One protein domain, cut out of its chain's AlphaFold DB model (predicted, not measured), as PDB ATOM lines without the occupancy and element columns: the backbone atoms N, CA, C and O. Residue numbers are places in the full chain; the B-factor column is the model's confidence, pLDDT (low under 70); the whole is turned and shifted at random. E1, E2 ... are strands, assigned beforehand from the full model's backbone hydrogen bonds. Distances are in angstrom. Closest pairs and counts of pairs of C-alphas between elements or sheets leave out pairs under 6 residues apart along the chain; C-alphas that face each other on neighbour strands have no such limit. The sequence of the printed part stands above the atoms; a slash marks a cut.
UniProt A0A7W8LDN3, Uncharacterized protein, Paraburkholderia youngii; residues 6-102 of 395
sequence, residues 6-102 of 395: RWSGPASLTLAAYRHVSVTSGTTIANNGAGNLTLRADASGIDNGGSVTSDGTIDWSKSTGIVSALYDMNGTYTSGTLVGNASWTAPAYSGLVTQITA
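What this domain is: This is residues 6 to 102 of the 395 residues of an uncharacterized protein of Paraburkholderia youngii (UniProt A0A7W8LDN3). The chain winds in stacked turns, a solenoid with a roughly triangular outline: the flat sheet E1 E4 E6 E8 makes one side, and E2, E3, the bent E5 and E7 fold over its face as the other sides. The long link from E7 to E8, residues 84 to 99, loops out from these turns. The printed part has 97 residues with no named helix and eight named strands, E1 to E8 in chain order; the class is all strand, though under half of the residues, 39, are in named elements. The flat sheet has the order E1 E4 E6 E8, and E5 pairs with E2, E3 and E7 in a branched, twisted sheet; both sheets are parallel. The whole is compact, with a radius of gyration of the C-alphas of 13.1 A and spans of 36 by 34 by 20 A.

Where its parts are: In the flat sheet, E1 is residues 13 to 16, 9.7 A long from its C-alpha at (-1.903, -37.959, -31.628); E4 is residues 37 to 40, 9.6 A; E6 is residues 67 to 72, 16.7 A; and E8 is residues 100 to 102, 7.1 A, ending at C-alpha (1.204, -22.991, -35.708). In the branched sheet, E2 is residues 21 to 23, 7.0 A; E3 is residues 28 to 31, 10.0 A; E5 is residues 52 to 59, 16.4 A, from C-alpha (-7.426, -24.661, -36.782); and E7 is residues 77 to 83, 16.8 A.

How they stand to each other: In the flat sheet E1 and E8 are edge strands. E1 and E4 are parallel at 6 degrees, with N 15 and O 38 2.8 A apart, within hydrogen-bond range. E4 and E6 stand at 5 degrees, with N 39 to O 68 at 2.8 A, and E6 and E8 at 4 degrees, with N 69 to O 101 at 2.9 A. E5 bends by 88 degrees at residue 55. E2, with N 53 to O 21 at 2.9 A, and E3, with N 59 to O 29 at 2.9 A, lie on one side of E5; E7, with N 80 to O 54 at 2.7 A, lies on the other side. The two sheets form a sandwich, two sheets face to face, their facing parts 8.8 A centre to centre and their best planes 11 degrees apart. The closest C-alphas of E5 and E6, those of Val 52 and Tyr 71, are 5.8 A apart. E1 and E3 are apart.

The domain as a whole: The two C-alphas farthest apart, those of Ile 46 and Ser 87, are 37.1 A apart. The printed part has no cut. The links E4 to E5, 11 residues, and E7 to E8, 16 residues, are long. Residues 6 to 7 pair in parallel with residues 30 to 31 of E3. The mean pLDDT of the printed part is 96.8, and no printed residue is under 70.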
ATOM      1  N   ARG A   6      -6.093 -36.851 -21.983       96.69
ATOM      2  CA  ARG A   6      -4.757 -36.848 -21.387       96.69
ATOM      3  C   ARG A   6      -4.146 -38.232 -21.487       96.69
ATOM      4  O   ARG A   6      -4.807 -39.215 -21.164       96.69
ATOM      5  N   TRP A   7      -2.879 -38.299 -21.870       97.62
ATOM      6  CA  TRP A   7      -2.123 -39.546 -21.846       97.62
ATOM      7  C   TRP A   7      -0.679 -39.332 -21.389       97.62
ATOM      8  O   TRP A   7      -0.183 -38.207 -21.300       97.62
ATOM      9  N   SER A   8      -0.025 -40.436 -21.036       95.50
ATOM     10  CA  SER A   8       1.387 -40.489 -20.648       95.50
ATOM     11  C   SER A   8       2.112 -41.462 -21.574       95.50
ATOM     12  O   SER A   8       1.532 -42.464 -21.985       95.50
ATOM     13  N   GLY A   9       3.364 -41.160 -21.913       95.62
ATOM     14  CA  GLY A   9       4.177 -41.951 -22.841       95.62
ATOM     15  C   GLY A   9       4.461 -41.249 -24.179       95.62
ATOM     16  O   GLY A   9       4.065 -40.094 -24.363       95.62
ATOM     17  N   PRO A  10       5.180 -41.930 -25.090       96.31
ATOM     18  CA  PRO A  10       5.693 -41.347 -26.333       96.31
ATOM     19  C   PRO A  10       4.706 -41.394 -27.508       96.31
ATOM     20  O   PRO A  10       5.033 -40.935 -28.593       96.31
ATOM     21  N   ALA A  11       3.511 -41.968 -27.329       97.56
ATOM     22  CA  ALA A  11       2.529 -42.060 -28.406       97.56
ATOM     23  C   ALA A  11       2.087 -40.661 -28.864       97.56
ATOM     24  O   ALA A  11       1.718 -39.833 -28.031       97.56
ATOM     25  N   SER A  12       2.093 -40.415 -30.172       97.75
ATOM     26  CA  SER A  12       1.642 -39.154 -30.767       97.75
ATOM     27  C   SER A  12       0.178 -39.234 -31.202       97.75
ATOM     28  O   SER A  12      -0.317 -40.307 -31.550       97.75
ATOM     29  N   LEU A  13      -0.516 -38.095 -31.187       98.00
ATOM     30  CA  LEU A  13      -1.903 -37.959 -31.628       98.00
ATOM     31  C   LEU A  13      -1.987 -37.003 -32.817       98.00
ATOM     32  O   LEU A  13      -1.577 -35.849 -32.721       98.00
ATOM     33  N   THR A  14      -2.630 -37.447 -33.891       98.00
ATOM     34  CA  THR A  14      -2.997 -36.583 -35.015       98.00
ATOM     35  C   THR A  14      -4.511 -36.458 -35.094       98.00
ATOM     36  O   THR A  14      -5.234 -37.451 -35.142       98.00
ATOM     37  N   LEU A  15      -4.990 -35.220 -35.124       97.31
ATOM     38  CA  LEU A  15      -6.372 -34.863 -35.399       97.31
ATOM     39  C   LEU A  15      -6.401 -34.178 -36.759       97.31
ATOM     40  O   LEU A  15      -6.074 -32.998 -36.862       97.31
ATOM     41  N   ALA A  16      -6.761 -34.934 -37.791       97.44
ATOM     42  CA  ALA A  16      -6.823 -34.450 -39.161       97.44
ATOM     43  C   ALA A  16      -8.277 -34.345 -39.624       97.44
ATOM     44  O   ALA A  16      -9.080 -35.248 -39.382       97.44
ATOM     45  N   ALA A  17      -8.618 -33.251 -40.295       97.44
ATOM     46  CA  ALA A  17      -9.936 -33.046 -40.875       97.44
ATOM     47  C   ALA A  17      -9.814 -32.619 -42.333       97.44
ATOM     48  O   ALA A  17      -8.864 -31.941 -42.709       97.44
ATOM     49  N   TYR A  18     -10.818 -32.967 -43.141       97.31
ATOM     50  CA  TYR A  18     -10.867 -32.547 -44.542       97.31
ATOM     51  C   TYR A  18     -10.776 -31.026 -44.690       97.31
ATOM     52  O   TYR A  18     -10.131 -30.559 -45.612       97.31
ATOM     53  N   ARG A  19     -11.395 -30.262 -43.780       97.06
ATOM     54  CA  ARG A  19     -11.391 -28.795 -43.820       97.06
ATOM     55  C   ARG A  19     -10.888 -28.196 -42.514       97.06
ATOM     56  O   ARG A  19      -9.728 -27.834 -42.432       97.06
ATOM     57  N   HIS A  20     -11.715 -28.136 -41.469       97.81
ATOM     58  CA  HIS A  20     -11.351 -27.474 -40.210       97.81
ATOM     59  C   HIS A  20     -11.131 -28.462 -39.064       97.81
ATOM     60  O   HIS A  20     -11.868 -29.440 -38.928       97.81
ATOM     61  N   VAL A  21     -10.180 -28.148 -38.184       97.56
ATOM     62  CA  VAL A  21     -10.017 -28.810 -36.885       97.56
ATOM     63  C   VAL A  21     -10.409 -27.831 -35.789       97.56
ATOM     64  O   VAL A  21      -9.866 -26.732 -35.706       97.56
ATOM     65  N   SER A  22     -11.328 -28.243 -34.914       95.62
ATOM     66  CA  SER A  22     -11.763 -27.419 -33.784       95.62
ATOM     67  C   SER A  22     -11.625 -28.156 -32.452       95.62
ATOM     68  O   SER A  22     -12.095 -29.291 -32.317       95.62
ATOM     69  N   VAL A  23     -11.019 -27.517 -31.452       94.44
ATOM     70  CA  VAL A  23     -11.017 -27.943 -30.043       94.44
ATOM     71  C   VAL A  23     -11.946 -27.002 -29.288       94.44
ATOM     72  O   VAL A  23     -11.701 -25.801 -29.249       94.44
ATOM     73  N   THR A  24     -13.035 -27.531 -28.733       93.31
ATOM     74  CA  THR A  24     -14.072 -26.701 -28.110       93.31
ATOM     75  C   THR A  24     -13.611 -26.116 -26.778       93.31
ATOM     76  O   THR A  24     -12.762 -26.689 -26.090       93.31
ATOM     77  N   SER A  25     -14.236 -25.016 -26.365       93.38
ATOM     78  CA  SER A  25     -14.024 -24.434 -25.042       93.38
ATOM     79  C   SER A  25     -14.272 -25.447 -23.913       93.38
ATOM     80  O   SER A  25     -15.042 -26.401 -24.047       93.38
ATOM     81  N   GLY A  26     -13.547 -25.288 -22.803       92.25
ATOM     82  CA  GLY A  26     -13.617 -26.198 -21.650       92.25
ATOM     83  C   GLY A  26     -12.980 -27.581 -21.860       92.25
ATOM     84  O   GLY A  26     -12.997 -28.398 -20.942       92.25
ATOM     85  N   THR A  27     -12.406 -27.855 -23.036       95.62
ATOM     86  CA  THR A  27     -11.683 -29.102 -23.330       95.62
ATOM     87  C   THR A  27     -10.183 -28.932 -23.125       95.62
ATOM     88  O   THR A  27      -9.617 -27.920 -23.530       95.62
ATOM     89  N   THR A  28      -9.517 -29.939 -22.556       97.38
ATOM     90  CA  THR A  28      -8.050 -29.984 -22.446       97.38
ATOM     91  C   THR A  28      -7.483 -31.175 -23.207       97.38
ATOM     92  O   THR A  28      -7.873 -32.309 -22.937       97.38
ATOM     93  N   ILE A  29      -6.530 -30.934 -24.109       97.88
ATOM     94  CA  ILE A  29      -5.685 -31.974 -24.709       97.88
ATOM     95  C   ILE A  29      -4.299 -31.858 -24.073       97.88
ATOM     96  O   ILE A  29      -3.697 -30.787 -24.122       97.88
ATOM     97  N   ALA A  30      -3.806 -32.932 -23.455       98.19
ATOM     98  CA  ALA A  30      -2.552 -32.904 -22.709       98.19
ATOM     99  C   ALA A  30      -1.719 -34.180 -22.860       98.19
ATOM    100  O   ALA A  30      -2.252 -35.292 -22.838       98.19
ATOM    101  N   ASN A  31      -0.398 -34.027 -22.887       98.44
ATOM    102  CA  ASN A  31       0.547 -35.135 -22.784       98.44
ATOM    103  C   ASN A  31       1.515 -34.905 -21.611       98.44
ATOM    104  O   ASN A  31       1.982 -33.792 -21.385       98.44
ATOM    105  N   ASN A  32       1.814 -35.971 -20.862       96.44
ATOM    106  CA  ASN A  32       2.785 -35.961 -19.758       96.44
ATOM    107  C   ASN A  32       4.011 -36.861 -20.041       96.44
ATOM    108  O   ASN A  32       4.628 -37.373 -19.109       96.44
ATOM    109  N   GLY A  33       4.287 -37.171 -21.308       96.62
ATOM    110  CA  GLY A  33       5.381 -38.035 -21.751       96.62
ATOM    111  C   GLY A  33       6.188 -37.374 -22.863       96.62
ATOM    112  O   GLY A  33       6.680 -36.269 -22.685       96.62
ATOM    113  N   ALA A  34       6.323 -38.051 -24.002       96.56
ATOM    114  CA  ALA A  34       7.064 -37.554 -25.167       96.56
ATOM    115  C   ALA A  34       6.198 -37.495 -26.437       96.56
ATOM    116  O   ALA A  34       6.717 -37.408 -27.542       96.56
ATOM    117  N   GLY A  35       4.876 -37.604 -26.283       97.75
ATOM    118  CA  GLY A  35       3.944 -37.656 -27.403       97.75
ATOM    119  C   GLY A  35       3.784 -36.299 -28.076       97.75
ATOM    120  O   GLY A  35       3.641 -35.279 -27.393       97.75
ATOM    121  N   ASN A  36       3.752 -36.298 -29.407       98.06
ATOM    122  CA  ASN A  36       3.443 -35.106 -30.190       98.06
ATOM    123  C   ASN A  36       1.930 -34.965 -30.403       98.06
ATOM    124  O   ASN A  36       1.191 -35.953 -30.379       98.06
ATOM    125  N   LEU A  37       1.469 -33.740 -30.647       98.50
ATOM    126  CA  LEU A  37       0.120 -33.455 -31.130       98.50
ATOM    127  C   LEU A  37       0.185 -32.747 -32.474       98.50
ATOM    128  O   LEU A  37       0.833 -31.715 -32.606       98.50
ATOM    129  N   THR A  38      -0.570 -33.249 -33.441       98.56
ATOM    130  CA  THR A  38      -0.786 -32.565 -34.713       98.56
ATOM    131  C   THR A  38      -2.266 -32.243 -34.865       98.56
ATOM    132  O   THR A  38      -3.101 -33.148 -34.893       98.56
ATOM    133  N   LEU A  39      -2.598 -30.961 -34.981       98.38
ATOM    134  CA  LEU A  39      -3.912 -30.486 -35.411       98.38
ATOM    135  C   LEU A  39      -3.799 -30.129 -36.889       98.38
ATOM    136  O   LEU A  39      -3.165 -29.133 -37.214       98.38
ATOM    137  N   ARG A  40      -4.366 -30.942 -37.781       98.19
ATOM    138  CA  ARG A  40      -4.232 -30.764 -39.229       98.19
ATOM    139  C   ARG A  40      -5.565 -30.431 -39.882       98.19
ATOM    140  O   ARG A  40      -6.392 -31.316 -40.114       98.19
ATOM    141  N   ALA A  41      -5.761 -29.152 -40.168       98.00
ATOM    142  CA  ALA A  41      -6.743 -28.720 -41.148       98.00
ATOM    143  C   ALA A  41      -6.254 -29.061 -42.566       98.00
ATOM    144  O   ALA A  41      -5.080 -29.383 -42.742       98.00
ATOM    145  N   ASP A  42      -7.176 -29.068 -43.530       96.69
ATOM    146  CA  ASP A  42      -6.922 -29.487 -44.914       96.69
ATOM    147  C   ASP A  42      -6.047 -30.750 -45.025       96.69
ATOM    148  O   ASP A  42      -4.931 -30.770 -45.550       96.69
ATOM    149  N   ALA A  43      -6.561 -31.862 -44.498       95.69
ATOM    150  CA  ALA A  43      -5.849 -33.137 -44.522       95.69
ATOM    151  C   ALA A  43      -5.435 -33.581 -45.941       95.69
ATOM    152  O   ALA A  43      -4.512 -34.379 -46.073       95.69
ATOM    153  N   SER A  44      -6.103 -33.064 -46.976       94.12
ATOM    154  CA  SER A  44      -5.840 -33.342 -48.388       94.12
ATOM    155  C   SER A  44      -4.806 -32.424 -49.053       94.12
ATOM    156  O   SER A  44      -4.339 -32.775 -50.134       94.12
ATOM    157  N   GLY A  45      -4.453 -31.282 -48.452       94.56
ATOM    158  CA  GLY A  45      -3.543 -30.298 -49.052       94.56
ATOM    159  C   GLY A  45      -4.062 -29.753 -50.387       94.56
ATOM    160  O   GLY A  45      -3.365 -29.815 -51.401       94.56
ATOM    161  N   ILE A  46      -5.324 -29.329 -50.433       94.69
ATOM    162  CA  ILE A  46      -6.009 -28.798 -51.627       94.69
ATOM    163  C   ILE A  46      -6.444 -27.331 -51.474       94.69
ATOM    164  O   ILE A  46      -7.228 -26.854 -52.294       94.69
ATOM    165  N   ASP A  47      -5.981 -26.642 -50.431       93.69
ATOM    166  CA  ASP A  47      -6.205 -25.215 -50.166       93.69
ATOM    167  C   ASP A  47      -7.685 -24.842 -50.018       93.69
ATOM    168  O   ASP A  47      -8.178 -23.840 -50.554       93.69
ATOM    169  N   ASN A  48      -8.434 -25.661 -49.276       95.62
ATOM    170  CA  ASN A  48      -9.883 -25.518 -49.113       95.62
ATOM    171  C   ASN A  48     -10.315 -24.542 -47.995       95.62
ATOM    172  O   ASN A  48     -11.494 -24.524 -47.589       95.62
ATOM    173  N   GLY A  49      -9.391 -23.707 -47.514       97.25
ATOM    174  CA  GLY A  49      -9.628 -22.757 -46.431       97.25
ATOM    175  C   GLY A  49      -9.652 -23.441 -45.072       97.25
ATOM    176  O   GLY A  49     -10.441 -23.062 -44.204       97.25
ATOM    177  N   GLY A  50      -8.869 -24.503 -44.911       98.00
ATOM    178  CA  GLY A  50      -8.755 -25.251 -43.680       98.00
ATOM    179  C   GLY A  50      -8.245 -24.377 -42.535       98.00
ATOM    180  O   GLY A  50      -7.209 -23.730 -42.630       98.00
ATOM    181  N   SER A  51      -8.969 -24.392 -41.416       98.31
ATOM    182  CA  SER A  51      -8.645 -23.592 -40.227       98.31
ATOM    183  C   SER A  51      -8.455 -24.480 -39.011       98.31
ATOM    184  O   SER A  51      -9.153 -25.488 -38.856       98.31
ATOM    185  N   VAL A  52      -7.570 -24.061 -38.109       98.25
ATOM    186  CA  VAL A  52      -7.426 -24.661 -36.782       98.25
ATOM    187  C   VAL A  52      -7.918 -23.672 -35.728       98.25
ATOM    188  O   VAL A  52      -7.335 -22.609 -35.526       98.25
ATOM    189  N   THR A  53      -8.979 -24.043 -35.018       96.25
ATOM    190  CA  THR A  53      -9.544 -23.255 -33.912       96.25
ATOM    191  C   THR A  53      -9.411 -24.046 -32.623       96.25
ATOM    192  O   THR A  53     -10.006 -25.110 -32.482       96.25
ATOM    193  N   SER A  54      -8.634 -23.562 -31.664       90.75
ATOM    194  CA  SER A  54      -8.403 -24.266 -30.405       90.75
ATOM    195  C   SER A  54      -8.903 -23.474 -29.201       90.75
ATOM    196  O   SER A  54      -8.095 -23.069 -28.379       90.75
ATOM    197  N   ASP A  55     -10.215 -23.317 -29.032       91.25
ATOM    198  CA  ASP A  55     -10.828 -22.544 -27.931       91.25
ATOM    199  C   ASP A  55     -10.678 -23.190 -26.534       91.25
ATOM    200  O   ASP A  55     -11.103 -22.629 -25.522       91.25
ATOM    201  N   GLY A  56     -10.105 -24.394 -26.466       93.88
ATOM    202  CA  GLY A  56      -9.782 -25.107 -25.230       93.88
ATOM    203  C   GLY A  56      -8.369 -24.835 -24.694       93.88
ATOM    204  O   GLY A  56      -7.777 -23.774 -24.901       93.88
ATOM    205  N   THR A  57      -7.818 -25.827 -23.994       97.38
ATOM    206  CA  THR A  57      -6.442 -25.840 -23.483       97.38
ATOM    207  C   THR A  57      -5.618 -26.920 -24.180       97.38
ATOM    208  O   THR A  57      -6.000 -28.091 -24.185       97.38
ATOM    209  N   ILE A  58      -4.453 -26.546 -24.701       98.12
ATOM    210  CA  ILE A  58      -3.388 -27.467 -25.106       98.12
ATOM    211  C   ILE A  58      -2.311 -27.407 -24.018       98.12
ATOM    212  O   ILE A  58      -1.653 -26.382 -23.854       98.12
ATOM    213  N   ASP A  59      -2.161 -28.486 -23.249       98.19
ATOM    214  CA  ASP A  59      -1.258 -28.569 -22.092       98.19
ATOM    215  C   ASP A  59      -0.108 -29.550 -22.364       98.19
ATOM    216  O   ASP A  59      -0.230 -30.762 -22.179       98.19
ATOM    217  N   TRP A  60       1.018 -28.998 -22.814       98.12
ATOM    218  CA  TRP A  60       2.294 -29.689 -23.016       98.12
ATOM    219  C   TRP A  60       3.300 -29.394 -21.897       98.12
ATOM    220  O   TRP A  60       4.472 -29.738 -22.020       98.12
ATOM    221  N   SER A  61       2.849 -28.826 -20.770       98.25
ATOM    222  CA  SER A  61       3.707 -28.389 -19.656       98.25
ATOM    223  C   SER A  61       4.562 -29.491 -19.031       98.25
ATOM    224  O   SER A  61       5.593 -29.211 -18.424       98.25
ATOM    225  N   LYS A  62       4.139 -30.748 -19.188       97.50
ATOM    226  CA  LYS A  62       4.826 -31.948 -18.688       97.50
ATOM    227  C   LYS A  62       5.320 -32.865 -19.805       97.50
ATOM    228  O   LYS A  62       5.768 -33.969 -19.513       97.50
ATOM    229  N   SER A  63       5.196 -32.442 -21.060       98.00
ATOM    230  CA  SER A  63       5.641 -33.211 -22.217       98.00
ATOM    231  C   SER A  63       7.034 -32.769 -22.659       98.00
ATOM    232  O   SER A  63       7.392 -31.592 -22.546       98.00
ATOM    233  N   THR A  64       7.810 -33.706 -23.193       96.94
ATOM    234  CA  THR A  64       9.015 -33.427 -23.990       96.94
ATOM    235  C   THR A  64       8.728 -33.401 -25.493       96.94
ATOM    236  O   THR A  64       9.590 -32.994 -26.265       96.94
ATOM    237  N   GLY A  65       7.533 -33.830 -25.914       97.69
ATOM    238  CA  GLY A  65       7.075 -33.756 -27.301       97.69
ATOM    239  C   GLY A  65       6.679 -32.338 -27.711       97.69
ATOM    240  O   GLY A  65       6.831 -31.383 -26.943       97.69
ATOM    241  N   ILE A  66       6.134 -32.216 -28.917       98.25
ATOM    242  CA  ILE A  66       5.749 -30.941 -29.537       98.25
ATOM    243  C   ILE A  66       4.283 -30.901 -29.961       98.25
ATOM    244  O   ILE A  66       3.607 -31.928 -30.031       98.25
ATOM    245  N   VAL A  67       3.804 -29.701 -30.276       98.62
ATOM    246  CA  VAL A  67       2.483 -29.468 -30.854       98.62
ATOM    247  C   VAL A  67       2.615 -28.685 -32.154       98.62
ATOM    248  O   VAL A  67       3.191 -27.601 -32.167       98.62
ATOM    249  N   SER A  68       2.005 -29.201 -33.217       98.50
ATOM    250  CA  SER A  68       1.922 -28.547 -34.522       98.50
ATOM    251  C   SER A  68       0.459 -28.302 -34.887       98.50
ATOM    252  O   SER A  68      -0.328 -29.246 -34.980       98.50
ATOM    253  N   ALA A  69       0.086 -27.044 -35.106       98.50
ATOM    254  CA  ALA A  69      -1.208 -26.664 -35.669       98.50
ATOM    255  C   ALA A  69      -1.031 -26.249 -37.134       98.50
ATOM    256  O   ALA A  69      -0.409 -25.233 -37.412       98.50
ATOM    257  N   LEU A  70      -1.559 -27.038 -38.060       98.69
ATOM    258  CA  LEU A  70      -1.405 -26.880 -39.503       98.69
ATOM    259  C   LEU A  70      -2.716 -26.361 -40.095       98.69
ATOM    260  O   LEU A  70      -3.744 -27.031 -39.963       98.69
ATOM    261  N   TYR A  71      -2.684 -25.179 -40.704       98.62
ATOM    262  CA  TYR A  71      -3.846 -24.507 -41.294       98.62
ATOM    263  C   TYR A  71      -3.481 -23.875 -42.632       98.62
ATOM    264  O   TYR A  71      -2.329 -23.513 -42.829       98.62
ATOM    265  N   ASP A  72      -4.437 -23.721 -43.542       98.19
ATOM    266  CA  ASP A  72      -4.146 -23.198 -44.880       98.19
ATOM    267  C   ASP A  72      -3.693 -21.740 -44.836       98.19
ATOM    268  O   ASP A  72      -4.118 -20.955 -43.983       98.19
ATOM    269  N   MET A  73      -2.891 -21.341 -45.822       96.06
ATOM    270  CA  MET A  73      -2.508 -19.943 -46.056       96.06
ATOM    271  C   MET A  73      -3.713 -19.005 -46.222       96.06
ATOM    272  O   MET A  73      -3.655 -17.844 -45.817       96.06
ATOM    273  N   ASN A  74      -4.815 -19.514 -46.781       95.38
ATOM    274  CA  ASN A  74      -6.101 -18.821 -46.912       95.38
ATOM    275  C   ASN A  74      -7.100 -19.165 -45.781       95.38
ATOM    276  O   ASN A  74      -8.256 -18.736 -45.818       95.38
ATOM    277  N   GLY A  75      -6.666 -19.948 -44.793       96.75
ATOM    278  CA  GLY A  75      -7.408 -20.308 -43.596       96.75
ATOM    279  C   GLY A  75      -7.077 -19.403 -42.412       96.75
ATOM    280  O   GLY A  75      -6.497 -18.323 -42.535       96.75
ATOM    281  N   THR A  76      -7.467 -19.847 -41.221       97.19
ATOM    282  CA  THR A  76      -7.223 -19.113 -39.974       97.19
ATOM    283  C   THR A  76      -6.726 -20.027 -38.867       97.19
ATOM    284  O   THR A  76      -7.129 -21.186 -38.749       97.19
ATOM    285  N   TYR A  77      -5.883 -19.463 -38.008       97.69
ATOM    286  CA  TYR A  77      -5.513 -20.061 -36.736       97.69
ATOM    287  C   TYR A  77      -6.033 -19.208 -35.585       97.69
ATOM    288  O   TYR A  77      -5.890 -17.986 -35.576       97.69
ATOM    289  N   THR A  78      -6.642 -19.853 -34.597       96.88
ATOM    290  CA  THR A  78      -7.038 -19.210 -33.343       96.88
ATOM    291  C   THR A  78      -6.648 -20.115 -32.189       96.88
ATOM    292  O   THR A  78      -7.078 -21.267 -32.121       96.88
ATOM    293  N   SER A  79      -5.827 -19.596 -31.283       94.62
ATOM    294  CA  SER A  79      -5.376 -20.311 -30.093       94.62
ATOM    295  C   SER A  79      -6.174 -19.900 -28.859       94.62
ATOM    296  O   SER A  79      -6.324 -18.711 -28.585       94.62
ATOM    297  N   GLY A  80      -6.596 -20.881 -28.072       94.00
ATOM    298  CA  GLY A  80      -7.025 -20.718 -26.688       94.00
ATOM    299  C   GLY A  80      -5.823 -20.758 -25.749       94.00
ATOM    300  O   GLY A  80      -4.799 -20.125 -25.996       94.00
ATOM    301  N   THR A  81      -5.925 -21.515 -24.657       97.19
ATOM    302  CA  THR A  81      -4.833 -21.589 -23.673       97.19
ATOM    303  C   THR A  81      -3.763 -22.573 -24.134       97.19
ATOM    304  O   THR A  81      -4.021 -23.772 -24.224       97.19
ATOM    305  N   LEU A  82      -2.549 -22.085 -24.378       97.94
ATOM    306  CA  LEU A  82      -1.377 -22.914 -24.661       97.94
ATOM    307  C   LEU A  82      -0.482 -22.946 -23.422       97.94
ATOM    308  O   LEU A  82      -0.096 -21.895 -22.914       97.94
ATOM    309  N   VAL A  83      -0.148 -24.137 -22.930       98.12
ATOM    310  CA  VAL A  83       0.747 -24.312 -21.777       98.12
ATOM    311  C   VAL A  83       1.939 -25.158 -22.206       98.12
ATOM    312  O   VAL A  83       1.814 -26.367 -22.378       98.12
ATOM    313  N   GLY A  84       3.088 -24.513 -22.410       97.69
ATOM    314  CA  GLY A  84       4.349 -25.178 -22.744       97.69
ATOM    315  C   GLY A  84       5.124 -25.634 -21.507       97.69
ATOM    316  O   GLY A  84       4.909 -25.148 -20.394       97.69
ATOM    317  N   ASN A  85       6.038 -26.576 -21.699       98.06
ATOM    318  CA  ASN A  85       6.996 -27.013 -20.694       98.06
ATOM    319  C   ASN A  85       8.134 -25.989 -20.603       98.06
ATOM    320  O   ASN A  85       8.898 -25.808 -21.546       98.06
ATOM    321  N   ALA A  86       8.262 -25.337 -19.446       97.25
ATOM    322  CA  ALA A  86       9.270 -24.301 -19.207       97.25
ATOM    323  C   ALA A  86      10.723 -24.815 -19.277       97.25
ATOM    324  O   ALA A  86      11.647 -24.014 -19.385       97.25
ATOM    325  N   SER A  87      10.930 -26.130 -19.195       96.81
ATOM    326  CA  SER A  87      12.234 -26.785 -19.341       96.81
ATOM    327  C   SER A  87      12.416 -27.459 -20.701       96.81
ATOM    328  O   SER A  87      13.417 -28.142 -20.902       96.81
ATOM    329  N   TRP A  88      11.461 -27.318 -21.626       97.62
ATOM    330  CA  TRP A  88      11.624 -27.847 -22.972       97.62
ATOM    331  C   TRP A  88      12.705 -27.070 -23.716       97.62
ATOM    332  O   TRP A  88      12.713 -25.841 -23.746       97.62
ATOM    333  N   THR A  89      13.590 -27.817 -24.358       96.31
ATOM    334  CA  THR A  89      14.556 -27.309 -25.323       96.31
ATOM    335  C   THR A  89      14.382 -28.092 -26.613       96.31
ATOM    336  O   THR A  89      14.088 -29.290 -26.564       96.31
ATOM    337  N   ALA A  90      14.596 -27.440 -27.753       95.81
ATOM    338  CA  ALA A  90      14.584 -28.120 -29.038       95.81
ATOM    339  C   ALA A  90      15.559 -29.312 -29.018       95.81
ATOM    340  O   ALA A  90      16.701 -29.148 -28.570       95.81
ATOM    341  N   PRO A  91      15.133 -30.509 -29.462       94.12
ATOM    342  CA  PRO A  91      16.054 -31.618 -29.639       94.12
ATOM    343  C   PRO A  91      17.209 -31.217 -30.562       94.12
ATOM    344  O   PRO A  91      17.027 -30.459 -31.518       94.12
ATOM    345  N   ALA A  92      18.407 -31.731 -30.281       92.75
ATOM    346  CA  ALA A  92      19.566 -31.475 -31.127       92.75
ATOM    347  C   ALA A  92      19.254 -31.870 -32.577       92.75
ATOM    348  O   ALA A  92      18.631 -32.902 -32.829       92.75
ATOM    349  N   TYR A  93      19.679 -31.028 -33.515       94.50
ATOM    350  CA  TYR A  93      19.451 -31.205 -34.946       94.50
ATOM    351  C   TYR A  93      17.977 -31.277 -35.398       94.50
ATOM    352  O   TYR A  93      17.694 -31.714 -36.512       94.50
ATOM    353  N   SER A  94      17.021 -30.823 -34.579       95.69
ATOM    354  CA  SER A  94      15.622 -30.745 -35.011       95.69
ATOM    355  C   SER A  94      15.290 -29.448 -35.744       95.69
ATOM    356  O   SER A  94      14.272 -29.385 -36.406       95.69
ATOM    357  N   GLY A  95      16.056 -28.366 -35.587       95.69
ATOM    358  CA  GLY A  95      15.682 -27.058 -36.149       95.69
ATOM    359  C   GLY A  95      14.346 -26.494 -35.631       95.69
ATOM    360  O   GLY A  95      13.805 -25.568 -36.222       95.69
ATOM    361  N   LEU A  96      13.781 -27.035 -34.547       97.06
ATOM    362  CA  LEU A  96      12.555 -26.509 -33.940       97.06
ATOM    363  C   LEU A  96      12.888 -25.265 -33.113       97.06
ATOM    364  O   LEU A  96      13.856 -25.273 -32.360       97.06
ATOM    365  N   VAL A  97      12.066 -24.219 -33.212       96.88
ATOM    366  CA  VAL A  97      12.264 -22.977 -32.440       96.88
ATOM    367  C   VAL A  97      11.426 -22.987 -31.158       96.88
ATOM    368  O   VAL A  97      11.894 -22.572 -30.100       96.88
ATOM    369  N   THR A  98      10.200 -23.511 -31.223       97.25
ATOM    370  CA  THR A  98       9.248 -23.557 -30.102       97.25
ATOM    371  C   THR A  98       8.613 -24.936 -29.949       97.25
ATOM    372  O   THR A  98       8.496 -25.688 -30.913       97.25
ATOM    373  N   GLN A  99       8.155 -25.257 -28.734       98.31
ATOM    374  CA  GLN A  99       7.465 -26.521 -28.448       98.31
ATOM    375  C   GLN A  99       6.069 -26.595 -29.089       98.31
ATOM    376  O   GLN A  99       5.615 -27.671 -29.468       98.31
ATOM    377  N   ILE A 100       5.366 -25.463 -29.151       98.31
ATOM    378  CA  ILE A 100       4.001 -25.353 -29.672       98.31
ATOM    379  C   ILE A 100       4.034 -24.334 -30.804       98.31
ATOM    380  O   ILE A 100       4.266 -23.153 -30.550       98.31
ATOM    381  N   THR A 101       3.788 -24.788 -32.030       98.25
ATOM    382  CA  THR A 101       3.919 -23.963 -33.234       98.25
ATOM    383  C   THR A 101       2.690 -24.116 -34.119       98.25
ATOM    384  O   THR A 101       2.198 -25.223 -34.344       98.25
ATOM    385  N   ALA A 102       2.191 -22.997 -34.638       98.44
ATOM    386  CA  ALA A 102       1.204 -22.991 -35.708       98.44
ATOM    387  C   ALA A 102       1.899 -22.671 -37.034       98.44
ATOM    388  O   ALA A 102       2.690 -21.731 -37.083       98.44
TER     389      ALA A 102